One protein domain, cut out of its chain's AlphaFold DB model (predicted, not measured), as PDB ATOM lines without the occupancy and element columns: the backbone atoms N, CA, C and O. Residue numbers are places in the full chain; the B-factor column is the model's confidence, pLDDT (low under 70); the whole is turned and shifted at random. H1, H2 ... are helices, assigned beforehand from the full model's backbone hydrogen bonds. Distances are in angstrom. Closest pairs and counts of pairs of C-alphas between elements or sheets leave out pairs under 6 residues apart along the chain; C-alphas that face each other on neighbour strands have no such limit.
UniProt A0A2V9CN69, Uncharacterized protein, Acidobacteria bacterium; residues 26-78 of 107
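What this domain is: This is residues 26 to 78 of the 107 residues of an uncharacterized protein of Acidobacteria bacterium (UniProt A0A2V9CN69). Three helices make the three sides of a triangle, with H1 and H2 meeting at one corner, H2 and H3 at the next, and H3 coming back so that its last turns pack on the beginning of H1. The loop of residues 40 to 47 swings out round the corner between H1 and H2, while the corner between H2 and H3 is turned by four residues. The printed part has 53 residues, with three named helices in the order H1, H2, H3 and no named strand; its class is all helix, with 40 of the 53 residues in the helices. It is compact, with a radius of gyration of the C-alphas of 10.8 A, and the C-alphas span 31 by 26 by 15 A along their three main axes.

How they stand to each other: H1, residues 26 to 39, touches H2, residues 48 to 57, with its residues 34 to 38 alone. Their closest C-alphas are those of Leu 38 and Arg 54, 6.3 A apart. H1 and H2 run the same way at a steep tilt of 67 degrees, only just short of about perpendicular. H3, residues 62 to 77, touches H2 with residues 64 to 69 alone; the closest C-alphas are those of Trp 57 and Arg 65, 5.2 A apart. H2 and H3 run opposite ways at a steep tilt of 59 degrees. H3 also touches H1, with residues 72 to 77 alone, and the closest C-alphas of the two are those of Arg 28 and Arg 76, 4.3 A apart. H1 and H3 run opposite ways at a steep tilt of 43 degrees. The helix packing is mostly crossed: of these three pairs, 0 are at a shallow tilt. In H1 and H3 every O i to N i+4 pair is within hydrogen-bond range, and in H2 5 of 6 are.

Where its parts are: H1 begins at C-alpha 26, at (37.712, -50.098, -19.782), and measures 20.2 A from first to last C-alpha. H2 begins at C-alpha 48, at (38.818, -36.385, -5.835), and measures 14.2 A. H3, the longest helix with 16 residues, measures 22.1 A from C-alpha 62 to C-alpha 77, which stands at (29.276, -57.156, -14.086).

The domain as a whole: The two C-alphas farthest apart are those of Lys 44 and Gly 78, at 31.4 A, while the first and last printed C-alphas, those of Ala 26 and Gly 78, are 13.0 A apart. The link from H1 to H2 is short, with 8 residues, and the link from H2 to H3 is tight, with 4. The printed part has no cut. Its mean pLDDT is 90.5, and no printed residue is under 70.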
ATOM      1  N   ALA A  26      37.145 -51.195 -20.562       77.88
ATOM      2  CA  ALA A  26      37.712 -50.098 -19.782       77.88
ATOM      3  C   ALA A  26      36.760 -49.580 -18.687       77.88
ATOM      4  O   ALA A  26      37.188 -49.397 -17.549       77.88
ATOM      5  N   ASP A  27      35.469 -49.401 -18.988       78.50
ATOM      6  CA  ASP A  27      34.487 -48.927 -18.002       78.50
ATOM      7  C   ASP A  27      34.253 -49.965 -16.894       78.50
ATOM      8  O   ASP A  27      34.047 -49.605 -15.734       78.50
ATOM      9  N   ARG A  28      34.309 -51.259 -17.239       84.81
ATOM     10  CA  ARG A  28      34.169 -52.360 -16.274       84.81
ATOM     11  C   ARG A  28      35.359 -52.432 -15.329       84.81
ATOM     12  O   ARG A  28      35.172 -52.565 -14.123       84.81
ATOM     13  N   GLU A  29      36.570 -52.317 -15.871       86.88
ATOM     14  CA  GLU A  29      37.806 -52.303 -15.087       86.88
ATOM     15  C   GLU A  29      37.885 -51.074 -14.178       86.88
ATOM     16  O   GLU A  29      38.252 -51.197 -13.010       86.88
ATOM     17  N   ALA A  30      37.490 -49.900 -14.678       87.50
ATOM     18  CA  ALA A  30      37.420 -48.686 -13.871       87.50
ATOM     19  C   ALA A  30      36.417 -48.838 -12.714       87.50
ATOM     20  O   ALA A  30      36.745 -48.515 -11.574       87.50
ATOM     21  N   ALA A  31      35.231 -49.395 -12.982       89.38
ATOM     22  CA  ALA A  31      34.242 -49.678 -11.944       89.38
ATOM     23  C   ALA A  31      34.751 -50.703 -10.917       89.38
ATOM     24  O   ALA A  31      34.520 -50.523  -9.724       89.38
ATOM     25  N   ALA A  32      35.473 -51.742 -11.351       91.69
ATOM     26  CA  ALA A  32      36.079 -52.722 -10.450       91.69
ATOM     27  C   ALA A  32      37.090 -52.069  -9.495       91.69
ATOM     28  O   ALA A  32      36.952 -52.217  -8.282       91.69
ATOM     29  N   ARG A  33      38.030 -51.274 -10.028       92.00
ATOM     30  CA  ARG A  33      39.030 -50.547  -9.223       92.00
ATOM     31  C   ARG A  33      38.379 -49.573  -8.246       92.00
ATOM     32  O   ARG A  33      38.808 -49.460  -7.104       92.00
ATOM     33  N   LEU A  34      37.331 -48.881  -8.689       92.94
ATOM     34  CA  LEU A  34      36.594 -47.954  -7.838       92.94
ATOM     35  C   LEU A  34      35.888 -48.689  -6.689       92.94
ATOM     36  O   LEU A  34      35.948 -48.232  -5.554       92.94
ATOM     37  N   ILE A  35      35.256 -49.836  -6.956       93.75
ATOM     38  CA  ILE A  35      34.623 -50.659  -5.912       93.75
ATOM     39  C   ILE A  35      35.664 -51.165  -4.906       93.75
ATOM     40  O   ILE A  35      35.395 -51.142  -3.708       93.75
ATOM     41  N   GLU A  36      36.833 -51.615  -5.367       93.50
ATOM     42  CA  GLU A  36      37.932 -52.038  -4.488       93.50
ATOM     43  C   GLU A  36      38.372 -50.895  -3.565       93.50
ATOM     44  O   GLU A  36      38.319 -51.053  -2.347       93.50
ATOM     45  N   ALA A  37      38.648 -49.711  -4.122       92.31
ATOM     46  CA  ALA A  37      39.029 -48.531  -3.343       92.31
ATOM     47  C   ALA A  37      37.952 -48.100  -2.325       92.31
ATOM     48  O   ALA A  37      38.269 -47.653  -1.225       92.31
ATOM     49  N   LEU A  38      36.665 -48.243  -2.663       92.69
ATOM     50  CA  LEU A  38      35.550 -47.899  -1.770       92.69
ATOM     51  C   LEU A  38      35.320 -48.919  -0.644       92.69
ATOM     52  O   LEU A  38      34.681 -48.583   0.353       92.69
ATOM     53  N   ASN A  39      35.803 -50.155  -0.795       92.69
ATOM     54  CA  ASN A  39      35.770 -51.156   0.275       92.69
ATOM     55  C   ASN A  39      36.928 -50.981   1.265       92.69
ATOM     56  O   ASN A  39      36.840 -51.450   2.400       92.69
ATOM     57  N   GLU A  40      37.995 -50.310   0.843       91.25
ATOM     58  CA  GLU A  40      39.107 -49.931   1.702       91.25
ATOM     59  C   GLU A  40      38.765 -48.685   2.542       91.25
ATOM     60  O   GLU A  40      37.941 -47.846   2.139       91.25
ATOM     61  N   PRO A  41      39.363 -48.551   3.742       88.75
ATOM     62  CA  PRO A  41      39.191 -47.360   4.564       88.75
ATOM     63  C   PRO A  41      39.689 -46.104   3.825       88.75
ATOM     64  O   PRO A  41      40.632 -46.190   3.040       88.75
ATOM     65  N   PRO A  42      39.083 -44.928   4.071       87.38
ATOM     66  CA  PRO A  42      39.458 -43.696   3.385       87.38
ATOM     67  C   PRO A  42      40.913 -43.322   3.668       87.38
ATOM     68  O   PRO A  42      41.321 -43.155   4.821       87.38
ATOM     69  N   GLU A  43      41.690 -43.148   2.603       86.38
ATOM     70  CA  GLU A  43      43.048 -42.627   2.690       86.38
ATOM     71  C   GLU A  43      43.052 -41.096   2.663       86.38
ATOM     72  O   GLU A  43      42.239 -40.449   2.004       86.38
ATOM     73  N   LYS A  44      44.028 -40.482   3.339       81.00
ATOM     74  CA  LYS A  44      44.129 -39.015   3.444       81.00
ATOM     75  C   LYS A  44      44.392 -38.315   2.099       81.00
ATOM     76  O   LYS A  44      44.097 -37.131   1.971       81.00
ATOM     77  N   ASN A  45      44.949 -39.036   1.126       85.75
ATOM     78  CA  ASN A  45      45.331 -38.521  -0.191       85.75
ATOM     79  C   ASN A  45      44.543 -39.202  -1.324       85.75
ATOM     80  O   ASN A  45      45.062 -39.343  -2.432       85.75
ATOM     81  N   GLU A  46      43.318 -39.661  -1.050       86.50
ATOM     82  CA  GLU A  46      42.479 -40.278  -2.076       86.50
ATOM     83  C   GLU A  46      42.177 -39.305  -3.230       86.50
ATOM     84  O   GLU A  46      42.184 -38.078  -3.082       86.50
ATOM     85  N   SER A  47      41.934 -39.855  -4.422       89.81
ATOM     86  CA  SER A  47      41.591 -39.028  -5.575       89.81
ATOM     87  C   SER A  47      40.237 -38.346  -5.361       89.81
ATOM     88  O   SER A  47      39.327 -38.903  -4.746       89.81
ATOM     89  N   CYS A  48      40.074 -37.143  -5.921       88.00
ATOM     90  CA  CYS A  48      38.818 -36.385  -5.835       88.00
ATOM     91  C   CYS A  48      37.611 -37.195  -6.348       88.00
ATOM     92  O   CYS A  48      36.501 -37.075  -5.833       88.00
ATOM     93  N   GLU A  49      37.838 -38.061  -7.336       88.81
ATOM     94  CA  GLU A  49      36.813 -38.960  -7.854       88.81
ATOM     95  C   GLU A  49      36.386 -40.002  -6.810       88.81
ATOM     96  O   GLU A  49      35.193 -40.118  -6.530       88.81
ATOM     97  N   VAL A  50      37.336 -40.714  -6.191       91.25
ATOM     98  CA  VAL A  50      37.043 -41.726  -5.158       91.25
ATOM     99  C   VAL A  50      36.348 -41.084  -3.956       91.25
ATOM    100  O   VAL A  50      35.325 -41.602  -3.510       91.25
ATOM    101  N   ALA A  51      36.817 -39.915  -3.510       91.00
ATOM    102  CA  ALA A  51      36.189 -39.156  -2.430       91.00
ATOM    103  C   ALA A  51      34.722 -38.808  -2.740       91.00
ATOM    104  O   ALA A  51      33.833 -39.001  -1.908       91.00
ATOM    105  N   GLY A  52      34.444 -38.341  -3.963       91.25
ATOM    106  CA  GLY A  52      33.084 -38.029  -4.408       91.25
ATOM    107  C   GLY A  52      32.167 -39.255  -4.411       91.25
ATOM    108  O   GLY A  52      31.028 -39.184  -3.948       91.25
ATOM    109  N   TRP A  53      32.672 -40.401  -4.874       93.56
ATOM    110  CA  TRP A  53      31.928 -41.660  -4.832       93.56
ATOM    111  C   TRP A  53      31.729 -42.184  -3.411       93.56
ATOM    112  O   TRP A  53      30.669 -42.742  -3.125       93.56
ATOM    113  N   ARG A  54      32.686 -41.963  -2.504       93.75
ATOM    114  CA  ARG A  54      32.602 -42.401  -1.106       93.75
ATOM    115  C   ARG A  54      31.444 -41.737  -0.367       93.75
ATOM    116  O   ARG A  54      30.685 -42.427   0.308       93.75
ATOM    117  N   VAL A  55      31.215 -40.443  -0.602       94.00
ATOM    118  CA  VAL A  55      30.047 -39.717  -0.062       94.00
ATOM    119  C   VAL A  55      28.728 -40.404  -0.437       94.00
ATOM    120  O   VAL A  55      27.819 -40.497   0.385       94.00
ATOM    121  N   LEU A  56      28.621 -40.913  -1.667       94.25
ATOM    122  CA  LEU A  56      27.434 -41.626  -2.145       94.25
ATOM    123  C   LEU A  56      27.385 -43.080  -1.642       94.25
ATOM    124  O   LEU A  56      26.317 -43.592  -1.303       94.25
ATOM    125  N   TRP A  57      28.542 -43.740  -1.556       94.56
ATOM    126  CA  TRP A  57      28.706 -45.119  -1.088       94.56
ATOM    127  C   TRP A  57      28.406 -45.298   0.407       94.56
ATOM    128  O   TRP A  57      27.949 -46.365   0.832       94.56
ATOM    129  N   GLU A  58      28.631 -44.242   1.187       93.44
ATOM    130  CA  GLU A  58      28.410 -44.168   2.634       93.44
ATOM    131  C   GLU A  58      27.235 -43.241   2.995       93.44
ATOM    132  O   GLU A  58      27.003 -42.949   4.168       93.44
ATOM    133  N   ALA A  59      26.449 -42.808   2.000       94.31
ATOM    134  CA  ALA A  59      25.332 -41.889   2.196       94.31
ATOM    135  C   ALA A  59      24.373 -42.373   3.296       94.31
ATOM    136  O   ALA A  59      23.966 -43.541   3.332       94.31
ATOM    137  N   GLN A  60      23.961 -41.459   4.181       94.44
ATOM    138  CA  GLN A  60      23.032 -41.780   5.266       94.44
ATOM    139  C   GLN A  60      21.685 -42.281   4.724       94.44
ATOM    140  O   GLN A  60      21.127 -43.235   5.266       94.44
ATOM    141  N   ASP A  61      21.218 -41.706   3.613       95.88
ATOM    142  CA  ASP A  61      20.048 -42.193   2.886       95.88
ATOM    143  C   ASP A  61      20.322 -43.579   2.279       95.88
ATOM    144  O   ASP A  61      21.196 -43.763   1.425       95.88
ATOM    145  N   LEU A  62      19.542 -44.565   2.724       94.75
ATOM    146  CA  LEU A  62      19.641 -45.947   2.277       94.75
ATOM    147  C   LEU A  62      19.400 -46.088   0.769       94.75
ATOM    148  O   LEU A  62      20.058 -46.905   0.125       94.75
ATOM    149  N   ARG A  63      18.482 -45.304   0.195       95.19
ATOM    150  CA  ARG A  63      18.152 -45.395  -1.229       95.19
ATOM    151  C   ARG A  63      19.330 -44.959  -2.083       95.19
ATOM    152  O   ARG A  63      19.737 -45.702  -2.969       95.19
ATOM    153  N   VAL A  64      19.914 -43.805  -1.762       93.75
ATOM    154  CA  VAL A  64      21.107 -43.287  -2.450       93.75
ATOM    155  C   VAL A  64      22.250 -44.294  -2.364       93.75
ATOM    156  O   VAL A  64      22.886 -44.601  -3.373       93.75
ATOM    157  N   ARG A  65      22.466 -44.873  -1.180       94.69
ATOM    158  CA  ARG A  65      23.515 -45.871  -0.951       94.69
ATOM    159  C   ARG A  65      23.336 -47.125  -1.808       94.69
ATOM    160  O   ARG A  65      24.283 -47.580  -2.450       94.69
ATOM    161  N   LEU A  66      22.128 -47.689  -1.825       94.19
ATOM    162  CA  LEU A  66      21.818 -48.898  -2.592       94.19
ATOM    163  C   LEU A  66      21.841 -48.641  -4.101       94.19
ATOM    164  O   LEU A  66      22.397 -49.455  -4.837       94.19
ATOM    165  N   ASP A  67      21.305 -47.508  -4.554       94.00
ATOM    166  CA  ASP A  67      21.315 -47.128  -5.969       94.00
ATOM    167  C   ASP A  67      22.749 -46.908  -6.471       94.00
ATOM    168  O   ASP A  67      23.096 -47.371  -7.560       94.00
ATOM    169  N   THR A  68      23.613 -46.292  -5.656       93.81
ATOM    170  CA  THR A  68      25.039 -46.101  -5.974       93.81
ATOM    171  C   THR A  68      25.762 -47.438  -6.107       93.81
ATOM    172  O   THR A  68      26.439 -47.683  -7.107       93.81
ATOM    173  N   ARG A  69      25.574 -48.343  -5.137       93.69
ATOM    174  CA  ARG A  69      26.160 -49.691  -5.181       93.69
ATOM    175  C   ARG A  69      25.693 -50.452  -6.410       93.69
ATOM    176  O   ARG A  69      26.514 -50.962  -7.167       93.69
ATOM    177  N   LYS A  70      24.379 -50.483  -6.639       92.75
ATOM    178  CA  LYS A  70      23.782 -51.138  -7.803       92.75
ATOM    179  C   LYS A  70      24.356 -50.584  -9.103       92.75
ATOM    180  O   LYS A  70      24.721 -51.367  -9.967       92.75
ATOM    181  N   TYR A  71      24.467 -49.264  -9.232       92.06
ATOM    182  CA  TYR A  71      25.025 -48.633 -10.425       92.06
ATOM    183  C   TYR A  71      26.462 -49.097 -10.708       92.06
ATOM    184  O   TYR A  71      26.769 -49.456 -11.844       92.06
ATOM    185  N   LEU A  72      27.328 -49.127  -9.689       92.00
ATOM    186  CA  LEU A  72      28.720 -49.557  -9.849       92.00
ATOM    187  C   LEU A  72      28.836 -51.057 -10.166       92.00
ATOM    188  O   LEU A  72      29.615 -51.437 -11.041       92.00
ATOM    189  N   TYR A  73      28.021 -51.909  -9.538       91.50
ATOM    190  CA  TYR A  73      27.991 -53.340  -9.865       91.50
ATOM    191  C   TYR A  73      27.416 -53.615 -11.259       91.50
ATOM    192  O   TYR A  73      28.022 -54.363 -12.021       91.50
ATOM    193  N   ASP A  74      26.326 -52.948 -11.647       90.19
ATOM    194  CA  ASP A  74      25.762 -53.025 -13.004       90.19
ATOM    195  C   ASP A  74      26.790 -52.584 -14.060       90.19
ATOM    196  O   ASP A  74      26.762 -53.049 -15.203       90.19
ATOM    197  N   LYS A  75      27.696 -51.666 -13.695       86.62
ATOM    198  CA  LYS A  75      28.803 -51.229 -14.546       86.62
ATOM    199  C   LYS A  75      29.915 -52.260 -14.656       86.62
ATOM    200  O   LYS A  75      30.414 -52.433 -15.762       86.62
ATOM    201  N   ARG A  76      30.278 -52.934 -13.564       88.50
ATOM    202  CA  ARG A  76      31.322 -53.970 -13.536       88.50
ATOM    203  C   ARG A  76      30.867 -55.265 -14.215       88.50
ATOM    204  O   ARG A  76      31.518 -55.741 -15.142       88.50
ATOM    205  N   ASP A  77      29.736 -55.800 -13.764       86.56
ATOM    206  CA  ASP A  77      29.276 -57.156 -14.086       86.56
ATOM    207  C   ASP A  77      28.248 -57.170 -15.228       86.56
ATOM    208  O   ASP A  77      27.958 -58.210 -15.821       86.56
ATOM    209  N   GLY A  78      27.724 -55.995 -15.583       81.88
ATOM    210  CA  GLY A  78      26.585 -55.858 -16.476       81.88
ATOM    211  C   GLY A  78      25.262 -55.913 -15.715       81.88
ATOM    212  O   GLY A  78      25.164 -56.388 -14.587       81.88
TER     213      GLY A  78